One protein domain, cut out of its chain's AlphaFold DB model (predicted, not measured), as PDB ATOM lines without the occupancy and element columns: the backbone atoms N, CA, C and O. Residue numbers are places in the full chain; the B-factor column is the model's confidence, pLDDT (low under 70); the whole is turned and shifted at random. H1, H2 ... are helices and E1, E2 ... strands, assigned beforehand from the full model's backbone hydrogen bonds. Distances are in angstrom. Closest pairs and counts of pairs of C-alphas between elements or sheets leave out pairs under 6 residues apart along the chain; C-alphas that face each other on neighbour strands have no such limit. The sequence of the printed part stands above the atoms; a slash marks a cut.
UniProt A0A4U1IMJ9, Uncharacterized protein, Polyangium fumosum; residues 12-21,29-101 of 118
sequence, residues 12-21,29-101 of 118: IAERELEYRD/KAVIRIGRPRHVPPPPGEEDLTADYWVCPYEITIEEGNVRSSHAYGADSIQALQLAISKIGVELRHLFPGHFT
ATOM      1  N   ILE A  12     -29.697 -52.301  -8.730       94.75
ATOM      2  CA  ILE A  12     -28.259 -52.572  -8.867       94.75
ATOM      3  C   ILE A  12     -27.512 -52.375  -7.546       94.75
ATOM      4  O   ILE A  12     -26.363 -52.795  -7.422       94.75
ATOM      5  N   ALA A  13     -28.151 -51.727  -6.570       94.94
ATOM      6  CA  ALA A  13     -27.638 -51.551  -5.223       94.94
ATOM      7  C   ALA A  13     -28.792 -51.402  -4.226       94.94
ATOM      8  O   ALA A  13     -29.818 -50.789  -4.530       94.94
ATOM      9  N   GLU A  14     -28.579 -51.913  -3.017       95.31
ATOM     10  CA  GLU A  14     -29.465 -51.716  -1.876       95.31
ATOM     11  C   GLU A  14     -28.653 -51.266  -0.660       95.31
ATOM     12  O   GLU A  14     -27.487 -51.639  -0.497       95.31
ATOM     13  N   ARG A  15     -29.269 -50.452   0.196       93.00
ATOM     14  CA  ARG A  15     -28.708 -50.049   1.483       93.00
ATOM     15  C   ARG A  15     -29.787 -50.059   2.548       93.00
ATOM     16  O   ARG A  15     -30.849 -49.472   2.366       93.00
ATOM     17  N   GLU A  16     -29.477 -50.698   3.664       95.19
ATOM     18  CA  GLU A  16     -30.314 -50.684   4.855       95.19
ATOM     19  C   GLU A  16     -29.814 -49.600   5.809       95.19
ATOM     20  O   GLU A  16     -28.608 -49.450   6.004       95.19
ATOM     21  N   LEU A  17     -30.746 -48.838   6.368       95.00
ATOM     22  CA  LEU A  17     -30.522 -47.828   7.393       95.00
ATOM     23  C   LEU A  17     -31.492 -48.068   8.550       95.00
ATOM     24  O   LEU A  17     -32.549 -48.687   8.405       95.00
ATOM     25  N   GLU A  18     -31.146 -47.511   9.694       95.25
ATOM     26  CA  GLU A  18     -32.038 -47.364  10.831       95.25
ATOM     27  C   GLU A  18     -32.796 -46.044  10.684       95.25
ATOM     28  O   GLU A  18     -32.219 -45.040  10.274       95.25
ATOM     29  N   TYR A  19     -34.079 -46.031  11.029       94.06
ATOM     30  CA  TYR A  19     -34.918 -44.840  11.038       94.06
ATOM     31  C   TYR A  19     -35.624 -44.689  12.386       94.06
ATOM     32  O   TYR A  19     -36.141 -45.662  12.938       94.06
ATOM     33  N   ARG A  20     -35.687 -43.460  12.903       93.31
ATOM     34  CA  ARG A  20     -36.465 -43.103  14.096       93.31
ATOM     35  C   ARG A  20     -37.243 -41.815  13.859       93.31
ATOM     36  O   ARG A  20     -36.640 -40.812  13.494       93.31
ATOM     37  N   ASP A  21     -38.549 -41.811  14.126       90.50
ATOM     38  CA  ASP A  21     -39.371 -40.591  14.016       90.50
ATOM     39  C   ASP A  21     -38.957 -39.512  15.022       90.50
ATOM     40  O   ASP A  21     -38.976 -38.326  14.716       90.50
ATOM     41  N   LYS A  29     -36.656 -50.223  10.299       94.81
ATOM     42  CA  LYS A  29     -35.788 -50.462   9.151       94.81
ATOM     43  C   LYS A  29     -36.166 -49.530   8.004       94.81
ATOM     44  O   LYS A  29     -37.335 -49.435   7.637       94.81
ATOM     45  N   ALA A  30     -35.178 -48.879   7.406       95.06
ATOM     46  CA  ALA A  30     -35.317 -48.186   6.136       95.06
ATOM     47  C   ALA A  30     -34.463 -48.884   5.074       95.06
ATOM     48  O   ALA A  30     -33.306 -49.212   5.314       95.06
ATOM     49  N   VAL A  31     -35.024 -49.122   3.893       95.62
ATOM     50  CA  VAL A  31     -34.328 -49.740   2.763       95.62
ATOM     51  C   VAL A  31     -34.337 -48.777   1.592       95.62
ATOM     52  O   VAL A  31     -35.395 -48.363   1.117       95.62
ATOM     53  N   ILE A  32     -33.145 -48.444   1.118       95.75
ATOM     54  CA  ILE A  32     -32.914 -47.637  -0.068       95.75
ATOM     55  C   ILE A  32     -32.497 -48.570  -1.192       95.75
ATOM     56  O   ILE A  32     -31.557 -49.347  -1.038       95.75
ATOM     57  N   ARG A  33     -33.166 -48.471  -2.335       96.50
ATOM     58  CA  ARG A  33     -32.849 -49.229  -3.545       96.50
ATOM     59  C   ARG A  33     -32.528 -48.273  -4.673       96.50
ATOM     60  O   ARG A  33     -33.299 -47.355  -4.937       96.50
ATOM     61  N   ILE A  34     -31.418 -48.505  -5.358       96.25
ATOM     62  CA  ILE A  34     -31.043 -47.766  -6.563       96.25
ATOM     63  C   ILE A  34     -31.190 -48.715  -7.742       96.25
ATOM     64  O   ILE A  34     -30.579 -49.784  -7.767       96.25
ATOM     65  N   GLY A  35     -32.012 -48.330  -8.711       95.94
ATOM     66  CA  GLY A  35     -32.210 -49.092  -9.932       95.94
ATOM     67  C   GLY A  35     -31.163 -48.787 -10.997       95.94
ATOM     68  O   GLY A  35     -30.437 -47.796 -10.937       95.94
ATOM     69  N   ARG A  36     -31.094 -49.660 -12.000       94.75
ATOM     70  CA  ARG A  36     -30.188 -49.509 -13.140       94.75
ATOM     71  C   ARG A  36     -30.467 -48.209 -13.919       94.75
ATOM     72  O   ARG A  36     -31.606 -48.015 -14.359       94.75
ATOM     73  N   PRO A  37     -29.453 -47.355 -14.168       95.50
ATOM     74  CA  PRO A  37     -29.589 -46.253 -15.109       95.50
ATOM     75  C   PRO A  37     -29.985 -46.763 -16.495       95.50
ATOM     76  O   PRO A  37     -29.394 -47.718 -17.004       95.50
ATOM     77  N   ARG A  38     -30.970 -46.118 -17.118       93.75
ATOM     78  CA  ARG A  38     -31.465 -46.480 -18.450       93.75
ATOM     79  C   ARG A  38     -31.571 -45.260 -19.348       93.75
ATOM     80  O   ARG A  38     -31.953 -44.183 -18.893       93.75
ATOM     81  N   HIS A  39     -31.248 -45.457 -20.617       92.12
ATOM     82  CA  HIS A  39     -31.465 -44.454 -21.646       92.12
ATOM     83  C   HIS A  39     -32.967 -44.276 -21.880       92.12
ATOM     84  O   HIS A  39     -33.699 -45.267 -21.986       92.12
ATOM     85  N   VAL A  40     -33.424 -43.029 -21.949       87.06
ATOM     86  CA  VAL A  40     -34.791 -42.686 -22.333       87.06
ATOM     87  C   VAL A  40     -34.695 -41.878 -23.622       87.06
ATOM     88  O   VAL A  40     -34.262 -40.730 -23.568       87.06
ATOM     89  N   PRO A  41     -35.045 -42.477 -24.773       79.94
ATOM     90  CA  PRO A  41     -35.060 -41.736 -26.022       79.94
ATOM     91  C   PRO A  41     -36.178 -40.681 -26.000       79.94
ATOM     92  O   PRO A  41     -37.168 -40.853 -25.271       79.94
ATOM     93  N   PRO A  42     -36.054 -39.621 -26.813       79.25
ATOM     94  CA  PRO A  42     -37.109 -38.642 -27.010       79.25
ATOM     95  C   PRO A  42     -38.402 -39.320 -27.494       79.25
ATOM     96  O   PRO A  42     -38.353 -40.368 -28.155       79.25
ATOM     97  N   PRO A  43     -39.579 -38.755 -27.174       77.75
ATOM     98  CA  PRO A  43     -40.829 -39.192 -27.775       77.75
ATOM     99  C   PRO A  43     -40.747 -39.112 -29.309       77.75
ATOM    100  O   PRO A  43     -40.132 -38.180 -29.832       77.75
ATOM    101  N   PRO A  44     -41.385 -40.041 -30.045       80.69
ATOM    102  CA  PRO A  44     -41.429 -39.963 -31.502       80.69
ATOM    103  C   PRO A  44     -42.005 -38.621 -31.971       80.69
ATOM    104  O   PRO A  44     -43.102 -38.247 -31.550       80.69
ATOM    105  N   GLY A  45     -41.298 -37.922 -32.859       79.69
ATOM    106  CA  GLY A  45     -41.679 -36.601 -33.369       79.69
ATOM    107  C   GLY A  45     -41.197 -35.406 -32.536       79.69
ATOM    108  O   GLY A  45     -41.488 -34.269 -32.906       79.69
ATOM    109  N   GLU A  46     -40.474 -35.636 -31.434       78.38
ATOM    110  CA  GLU A  46     -39.839 -34.596 -30.606       78.38
ATOM    111  C   GLU A  46     -38.306 -34.730 -30.563       78.38
ATOM    112  O   GLU A  46     -37.652 -34.180 -29.670       78.38
ATOM    113  N   GLU A  47     -37.714 -35.440 -31.529       81.06
ATOM    114  CA  GLU A  47     -36.276 -35.737 -31.576       81.06
ATOM    115  C   GLU A  47     -35.413 -34.464 -31.635       81.06
ATOM    116  O   GLU A  47     -34.330 -34.422 -31.058       81.06
ATOM    117  N   ASP A  48     -35.919 -33.404 -32.271       74.12
ATOM    118  CA  ASP A  48     -35.230 -32.111 -32.387       74.12
ATOM    119  C   ASP A  48     -35.462 -31.182 -31.176       74.12
ATOM    120  O   ASP A  48     -34.809 -30.143 -31.052       74.12
ATOM    121  N   LEU A  49     -36.417 -31.514 -30.296       65.38
ATOM    122  CA  LEU A  49     -36.895 -30.639 -29.213       65.38
ATOM    123  C   LEU A  49     -36.548 -31.149 -27.814       65.38
ATOM    124  O   LEU A  49     -36.526 -30.364 -26.863       65.38
ATOM    125  N   THR A  50     -36.273 -32.445 -27.676       66.62
ATOM    126  CA  THR A  50     -35.943 -33.067 -26.395       66.62
ATOM    127  C   THR A  50     -34.573 -33.723 -26.474       66.62
ATOM    128  O   THR A  50     -34.296 -34.533 -27.350       66.62
ATOM    129  N   ALA A  51     -33.679 -33.330 -25.563       68.56
ATOM    130  CA  ALA A  51     -32.364 -33.947 -25.476       68.56
ATOM    131  C   ALA A  51     -32.506 -35.395 -24.997       68.56
ATOM    132  O   ALA A  51     -33.269 -35.655 -24.066       68.56
ATOM    133  N   ASP A  52     -31.736 -36.310 -25.585       79.75
ATOM    134  CA  ASP A  52     -31.518 -37.643 -25.023       79.75
ATOM    135  C   ASP A  52     -31.059 -37.519 -23.563       79.75
ATOM    136  O   ASP A  52     -30.161 -36.733 -23.240       79.75
ATOM    137  N   TYR A  53     -31.661 -38.302 -22.666       87.50
ATOM    138  CA  TYR A  53     -31.246 -38.328 -21.269       87.50
ATOM    139  C   TYR A  53     -31.261 -39.733 -20.685       87.50
ATOM    140  O   TYR A  53     -31.990 -40.645 -21.083       87.50
ATOM    141  N   TRP A  54     -30.434 -39.895 -19.663       93.56
ATOM    142  CA  TRP A  54     -30.391 -41.075 -18.829       93.56
ATOM    143  C   TRP A  54     -31.192 -40.833 -17.567       93.56
ATOM    144  O   TRP A  54     -31.111 -39.769 -16.956       93.56
ATOM    145  N   VAL A  55     -31.942 -41.846 -17.153       93.88
ATOM    146  CA  VAL A  55     -32.691 -41.826 -15.902       93.88
ATOM    147  C   VAL A  55     -32.179 -42.910 -14.967       93.88
ATOM    148  O   VAL A  55     -32.031 -44.064 -15.368       93.88
ATOM    149  N   CYS A  56     -31.937 -42.550 -13.711       95.88
ATOM    150  CA  CYS A  56     -31.644 -43.482 -12.631       95.88
ATOM    151  C   CYS A  56     -32.815 -43.475 -11.631       95.88
ATOM    152  O   CYS A  56     -33.031 -42.460 -10.954       95.88
ATOM    153  N   PRO A  57     -33.625 -44.548 -11.571       96.44
ATOM    154  CA  PRO A  57     -34.707 -44.667 -10.603       96.44
ATOM    155  C   PRO A  57     -34.165 -45.077  -9.228       96.44
ATOM    156  O   PRO A  57     -33.180 -45.807  -9.127       96.44
ATOM    157  N   TYR A  58     -34.834 -44.660  -8.161       96.25
ATOM    158  CA  TYR A  58     -34.552 -45.135  -6.810       96.25
ATOM    159  C   TYR A  58     -35.816 -45.161  -5.952       96.25
ATOM    160  O   TYR A  58     -36.816 -44.502  -6.251       96.25
ATOM    161  N   GLU A  59     -35.750 -45.917  -4.864       96.25
ATOM    162  CA  GLU A  59     -36.814 -46.046  -3.880       96.25
ATOM    163  C   GLU A  59     -36.254 -45.978  -2.460       96.25
ATOM    164  O   GLU A  59     -35.187 -46.514  -2.179       96.25
ATOM    165  N   ILE A  60     -36.992 -45.329  -1.564       95.12
ATOM    166  CA  ILE A  60     -36.755 -45.302  -0.124       95.12
ATOM    167  C   ILE A  60     -38.014 -45.865   0.531       95.12
ATOM    168  O   ILE A  60     -39.100 -45.304   0.380       95.12
ATOM    169  N   THR A  61     -37.874 -46.975   1.246       94.75
ATOM    170  CA  THR A  61     -38.964 -47.628   1.977       94.75
ATOM    171  C   THR A  61     -38.649 -47.615   3.460       94.75
ATOM    172  O   THR A  61     -37.603 -48.118   3.853       94.75
ATOM    173  N   ILE A  62     -39.548 -47.086   4.282       93.75
ATOM    174  CA  ILE A  62     -39.468 -47.178   5.744       93.75
ATOM    175  C   ILE A  62     -40.490 -48.217   6.203       93.75
ATOM    176  O   ILE A  62     -41.651 -48.159   5.798       93.75
ATOM    177  N   GLU A  63     -40.066 -49.171   7.028       91.25
ATOM    178  CA  GLU A  63     -40.918 -50.222   7.587       91.25
ATOM    179  C   GLU A  63     -42.168 -49.628   8.253       91.25
ATOM    180  O   GLU A  63     -42.081 -48.656   9.012       91.25
ATOM    181  N   GLU A  64     -43.336 -50.185   7.910       83.00
ATOM    182  CA  GLU A  64     -44.659 -49.718   8.367       83.00
ATOM    183  C   GLU A  64     -44.921 -48.223   8.106       83.00
ATOM    184  O   GLU A  64     -45.745 -47.583   8.758       83.00
ATOM    185  N   GLY A  65     -44.187 -47.634   7.162       76.69
ATOM    186  CA  GLY A  65     -44.164 -46.203   6.926       76.69
ATOM    187  C   GLY A  65     -44.271 -45.848   5.453       76.69
ATOM    188  O   GLY A  65     -45.015 -46.444   4.676       76.69
ATOM    189  N   ASN A  66     -43.537 -44.802   5.091       81.75
ATOM    190  CA  ASN A  66     -43.612 -44.197   3.773       81.75
ATOM    191  C   ASN A  66     -42.798 -44.989   2.748       81.75
ATOM    192  O   ASN A  66     -41.670 -45.410   3.016       81.75
ATOM    193  N   VAL A  67     -43.354 -45.098   1.542       88.44
ATOM    194  CA  VAL A  67     -42.626 -45.492   0.335       88.44
ATOM    195  C   VAL A  67     -42.474 -44.260  -0.542       88.44
ATOM    196  O   VAL A  67     -43.448 -43.576  -0.864       88.44
ATOM    197  N   ARG A  68     -41.237 -43.970  -0.926       90.56
ATOM    198  CA  ARG A  68     -40.871 -42.848  -1.782       90.56
ATOM    199  C   ARG A  68     -40.110 -43.396  -2.976       90.56
ATOM    200  O   ARG A  68     -38.956 -43.781  -2.841       90.56
ATOM    201  N   SER A  69     -40.731 -43.360  -4.146       93.81
ATOM    202  CA  SER A  69     -40.070 -43.696  -5.408       93.81
ATOM    203  C   SER A  69     -39.819 -42.416  -6.206       93.81
ATOM    204  O   SER A  69     -40.666 -41.516  -6.259       93.81
ATOM    205  N   SER A  70     -38.639 -42.294  -6.804       94.44
ATOM    206  CA  SER A  70     -38.281 -41.131  -7.610       94.44
ATOM    207  C   SER A  70     -37.212 -41.463  -8.648       94.44
ATOM    208  O   SER A  70     -36.764 -42.599  -8.777       94.44
ATOM    209  N   HIS A  71     -36.828 -40.443  -9.409       94.00
ATOM    210  CA  HIS A  71     -35.857 -40.529 -10.488       94.00
ATOM    211  C   HIS A  71     -34.884 -39.349 -10.429       94.00
ATOM    212  O   HIS A  71     -35.251 -38.250  -9.985       94.00
ATOM    213  N   ALA A  72     -33.666 -39.570 -10.909       94.56
ATOM    214  CA  ALA A  72     -32.722 -38.523 -11.276       94.56
ATOM    215  C   ALA A  72     -32.363 -38.641 -12.759       94.56
ATOM    216  O   ALA A  72     -32.263 -39.751 -13.284       94.56
ATOM    217  N   TYR A  73     -32.185 -37.497 -13.414       92.62
ATOM    218  CA  TYR A  73     -31.906 -37.399 -14.844       92.62
ATOM    219  C   TYR A  73     -30.508 -36.827 -15.057       92.62
ATOM    220  O   TYR A  73     -30.142 -35.863 -14.391       92.62
ATOM    221  N   GLY A  74     -29.744 -37.412 -15.974       92.38
ATOM    222  CA  GLY A  74     -28.410 -36.953 -16.355       92.38
ATOM    223  C   GLY A  74     -28.175 -37.094 -17.856       92.38
ATOM    224  O   GLY A  74     -28.905 -37.806 -18.542       92.38
ATOM    225  N   ALA A  75     -27.146 -36.425 -18.363       91.31
ATOM    226  CA  ALA A  75     -26.688 -36.527 -19.746       91.31
ATOM    227  C   ALA A  75     -26.126 -37.922 -20.070       91.31
ATOM    228  O   ALA A  75     -26.183 -38.367 -21.211       91.31
ATOM    229  N   ASP A  76     -25.617 -38.634 -19.061       93.81
ATOM    230  CA  ASP A  76     -25.152 -40.011 -19.184       93.81
ATOM    231  C   ASP A  76     -25.543 -40.870 -17.967       93.81
ATOM    232  O   ASP A  76     -26.057 -40.385 -16.950       93.81
ATOM    233  N   SER A  77     -25.298 -42.179 -18.080       95.06
ATOM    234  CA  SER A  77     -25.621 -43.165 -17.044       95.06
ATOM    235  C   SER A  77     -24.941 -42.904 -15.693       95.06
ATOM    236  O   SER A  77     -25.550 -43.147 -14.648       95.06
ATOM    237  N   ILE A  78     -23.705 -42.398 -15.701       96.12
ATOM    238  CA  ILE A  78     -22.912 -42.136 -14.497       96.12
ATOM    239  C   ILE A  78     -23.421 -40.872 -13.820       96.12
ATOM    240  O   ILE A  78     -23.651 -40.883 -12.611       96.12
ATOM    241  N   GLN A  79     -23.676 -39.813 -14.586       95.31
ATOM    242  CA  GLN A  79     -24.236 -38.578 -14.060       95.31
ATOM    243  C   GLN A  79     -25.627 -38.816 -13.461       95.31
ATOM    244  O   GLN A  79     -25.900 -38.361 -12.351       95.31
ATOM    245  N   ALA A  80     -26.497 -39.573 -14.141       95.56
ATOM    246  CA  ALA A  80     -27.817 -39.920 -13.613       95.56
ATOM    247  C   ALA A  80     -27.715 -40.696 -12.286       95.56
ATOM    248  O   ALA A  80     -28.470 -40.426 -11.350       95.56
ATOM    249  N   LEU A  81     -26.756 -41.624 -12.176       96.31
ATOM    250  CA  LEU A  81     -26.494 -42.371 -10.945       96.31
ATOM    251  C   LEU A  81     -25.983 -41.471  -9.811       96.31
ATOM    252  O   LEU A  81     -26.498 -41.542  -8.696       96.31
ATOM    253  N   GLN A  82     -25.001 -40.611 -10.085       95.69
ATOM    254  CA  GLN A  82     -24.462 -39.673  -9.098       95.69
ATOM    255  C   GLN A  82     -25.547 -38.720  -8.586       95.69
ATOM    256  O   GLN A  82     -25.680 -38.531  -7.378       95.69
ATOM    257  N   LEU A  83     -26.377 -38.187  -9.488       95.56
ATOM    258  CA  LEU A  83     -27.502 -37.331  -9.124       95.56
ATOM    259  C   LEU A  83     -28.554 -38.080  -8.302       95.56
ATOM    260  O   LEU A  83     -29.089 -37.501  -7.359       95.56
ATOM    261  N   ALA A  84     -28.830 -39.355  -8.596       95.62
ATOM    262  CA  ALA A  84     -29.717 -40.173  -7.765       95.62
ATOM    263  C   ALA A  84     -29.164 -40.319  -6.342       95.62
ATOM    264  O   ALA A  84     -29.886 -40.064  -5.382       95.62
ATOM    265  N   ILE A  85     -27.877 -40.648  -6.204       95.69
ATOM    266  CA  ILE A  85     -27.195 -40.781  -4.908       95.69
ATOM    267  C   ILE A  85     -27.260 -39.470  -4.107       95.69
ATOM    268  O   ILE A  85     -27.621 -39.488  -2.929       95.69
ATOM    269  N   SER A  86     -26.974 -38.327  -4.736       94.44
ATOM    270  CA  SER A  86     -27.066 -37.019  -4.074       94.44
ATOM    271  C   SER A  86     -28.501 -36.653  -3.697       94.44
ATOM    272  O   SER A  86     -28.750 -36.156  -2.597       94.44
ATOM    273  N   LYS A  87     -29.466 -36.921  -4.583       95.06
ATOM    274  CA  LYS A  87     -30.881 -36.640  -4.331       95.06
ATOM    275  C   LYS A  87     -31.418 -37.480  -3.174       95.06
ATOM    276  O   LYS A  87     -32.103 -36.928  -2.323       95.06
ATOM    277  N   ILE A  88     -31.045 -38.760  -3.082       95.19
ATOM    278  CA  ILE A  88     -31.361 -39.610  -1.925       95.19
ATOM    279  C   ILE A  88     -30.865 -38.953  -0.635       95.19
ATOM    280  O   ILE A  88     -31.641 -38.815   0.303       95.19
ATOM    281  N   GLY A  89     -29.611 -38.488  -0.593       93.06
ATOM    282  CA  GLY A  89     -29.066 -37.811   0.587       93.06
ATOM    283  C   GLY A  89     -29.881 -36.579   1.001       93.06
ATOM    284  O   GLY A  89     -30.181 -36.398   2.181       93.06
ATOM    285  N   VAL A  90     -30.287 -35.751   0.031       91.56
ATOM    286  CA  VAL A  90     -31.149 -34.583   0.281       91.56
ATOM    287  C   VAL A  90     -32.520 -35.008   0.807       91.56
ATOM    288  O   VAL A  90     -33.000 -34.414   1.773       91.56
ATOM    289  N   GLU A  91     -33.142 -36.022   0.204       93.12
ATOM    290  CA  GLU A  91     -34.472 -36.492   0.598       93.12
ATOM    291  C   GLU A  91     -34.461 -37.105   2.004       93.12
ATOM    292  O   GLU A  91     -35.309 -36.742   2.818       93.12
ATOM    293  N   LEU A  92     -33.471 -37.944   2.324       91.94
ATOM    294  CA  LEU A  92     -33.298 -38.528   3.659       91.94
ATOM    295  C   LEU A  92     -33.116 -37.457   4.745       91.94
ATOM    296  O   LEU A  92     -33.565 -37.656   5.867       91.94
ATOM    297  N   ARG A  93     -32.495 -36.316   4.421       88.62
ATOM    298  CA  ARG A  93     -32.267 -35.229   5.384       88.62
ATOM    299  C   ARG A  93     -33.461 -34.287   5.559       88.62
ATOM    300  O   ARG A  93     -33.623 -33.744   6.645       88.62
ATOM    301  N   HIS A  94     -34.248 -34.048   4.509       87.94
ATOM    302  CA  HIS A  94     -35.210 -32.934   4.507       87.94
ATOM    303  C   HIS A  94     -36.665 -33.331   4.270       87.94
ATOM    304  O   HIS A  94     -37.553 -32.550   4.603       87.94
ATOM    305  N   LEU A  95     -36.939 -34.487   3.658       89.06
ATOM    306  CA  LEU A  95     -38.316 -34.880   3.337       89.06
ATOM    307  C   LEU A  95     -38.947 -35.782   4.392       89.06
ATOM    308  O   LEU A  95     -40.172 -35.825   4.496       89.06
ATOM    309  N   PHE A  96     -38.137 -36.504   5.159       87.75
ATOM    310  CA  PHE A  96     -38.632 -37.346   6.237       87.75
ATOM    311  C   PHE A  96     -38.473 -36.616   7.575       87.75
ATOM    312  O   PHE A  96     -37.443 -35.986   7.798       87.75
ATOM    313  N   PRO A  97     -39.480 -36.684   8.464       85.50
ATOM    314  CA  PRO A  97     -39.446 -35.972   9.741       85.50
ATOM    315  C   PRO A  97     -38.458 -36.580  10.747       85.50
ATOM    316  O   PRO A  97     -38.041 -35.892  11.672       85.50
ATOM    317  N   GLY A  98     -38.121 -37.863  10.587       88.88
ATOM    318  CA  GLY A  98     -37.225 -38.589  11.479       88.88
ATOM    319  C   GLY A  98     -35.747 -38.525  11.093       88.88
ATOM    320  O   GLY A  98     -35.336 -37.858  10.146       88.88
ATOM    321  N   HIS A  99     -34.945 -39.282  11.834       90.94
ATOM    322  CA  HIS A  99     -33.504 -39.384  11.653       90.94
ATOM    323  C   HIS A  99     -33.117 -40.752  11.105       90.94
ATOM    324  O   HIS A  99     -33.644 -41.772  11.554       90.94
ATOM    325  N   PHE A 100     -32.160 -40.759  10.177       92.25
ATOM    326  CA  PHE A 100     -31.551 -41.977   9.657       92.25
ATOM    327  C   PHE A 100     -30.150 -42.169  10.231       92.25
ATOM    328  O   PHE A 100     -29.366 -41.217  10.272       92.25
ATOM    329  N   THR A 101     -29.826 -43.398  10.620       92.19
ATOM    330  CA  THR A 101     -28.485 -43.795  11.066       92.19
ATOM    331  C   THR A 101     -28.018 -45.063  10.364       92.19
ATOM    332  O   THR A 101     -28.808 -45.836   9.822       92.19
TER     333      THR A 101
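Overview. This is residues 12 to 21 and 29 to 101 of the 118 residues of an uncharacterized protein of Polyangium fumosum (UniProt A0A4U1IMJ9). A long, strongly twisted antiparallel sheet curls round a single helix, H1, which lies mostly on E4 and E5. At one end of this rod residues 44 to 49 stick out as the free tip of a long loop, and near the other end the short strand E6 pairs with E1. The printed part has 83 residues, with six named strands and one named helix in the order E1 E2 E3 E4 E5 H1 E6, a mixed class. The sheet is branched, with E4 as the strand of three neighbours. The whole is loose, with a radius of gyration of the C-alphas of 14.9 A and spans of 48 by 20 by 18 A.

Arrangement. Begin with E1, residues 12 to 20, and look beside it for E2, residues 29 to 35: they are antiparallel at 155 degrees, with N 15 and O 32 within hydrogen-bond range at 2.8 A. On the other side of E1 is E6, residues 99 to 101, antiparallel at 123 degrees, with N 18 and O 101 at 2.9 A. E2 runs on into E3, residues 38 to 40, across a break of 2 residues, at 59 degrees. Next find E4, residues 53 to 62: E2 and E3 lie on one side of it, with N 33 and O 59 at 2.8 A and N 40 and O 53 at 2.9 A. On the other side of E4 is E5, residues 67 to 74, antiparallel at 159 degrees, with N 58 and O 70 at 2.9 A. E3, E4 and E5 form a meander, each strand the antiparallel neighbour of the one before; E3 and E4 are a hairpin, as are E4 and E5. H1, residues 77 to 94, is on the sheet; its closest C-alphas to E5 are those of Ala 80 and Gly 74, 4.1 A, and to E4 those of Ala 80 and Cys 56, 5.3 A. In H1 every O i to N i+4 pair is within hydrogen-bond range.

Along the chain. Find C-alpha 12 at (-28.259, -52.572, -8.867); from there E1 runs 26.2 A to Arg 20. E2 measures 19.5 A, E4 29.6 A and E5 23.5 A. H1 begins at C-alpha 77, (-25.621, -43.165, -17.044), and runs 25.7 A. E3 and E6 have three residues each, and E6 ends at C-alpha 101, (-28.485, -43.795, 11.066).

Size, cuts and confidence. Look for the two C-alphas farthest apart, those of Arg 20 and Gly 45, at 48.2 A. Residues 22 to 28 are not printed, and C-alphas 21 and 29 are 11.6 A apart across this cut. The link from E3 to E4, 12 residues, is long. The mean pLDDT of the printed part is 90.4; residues 49 to 51 are under 70.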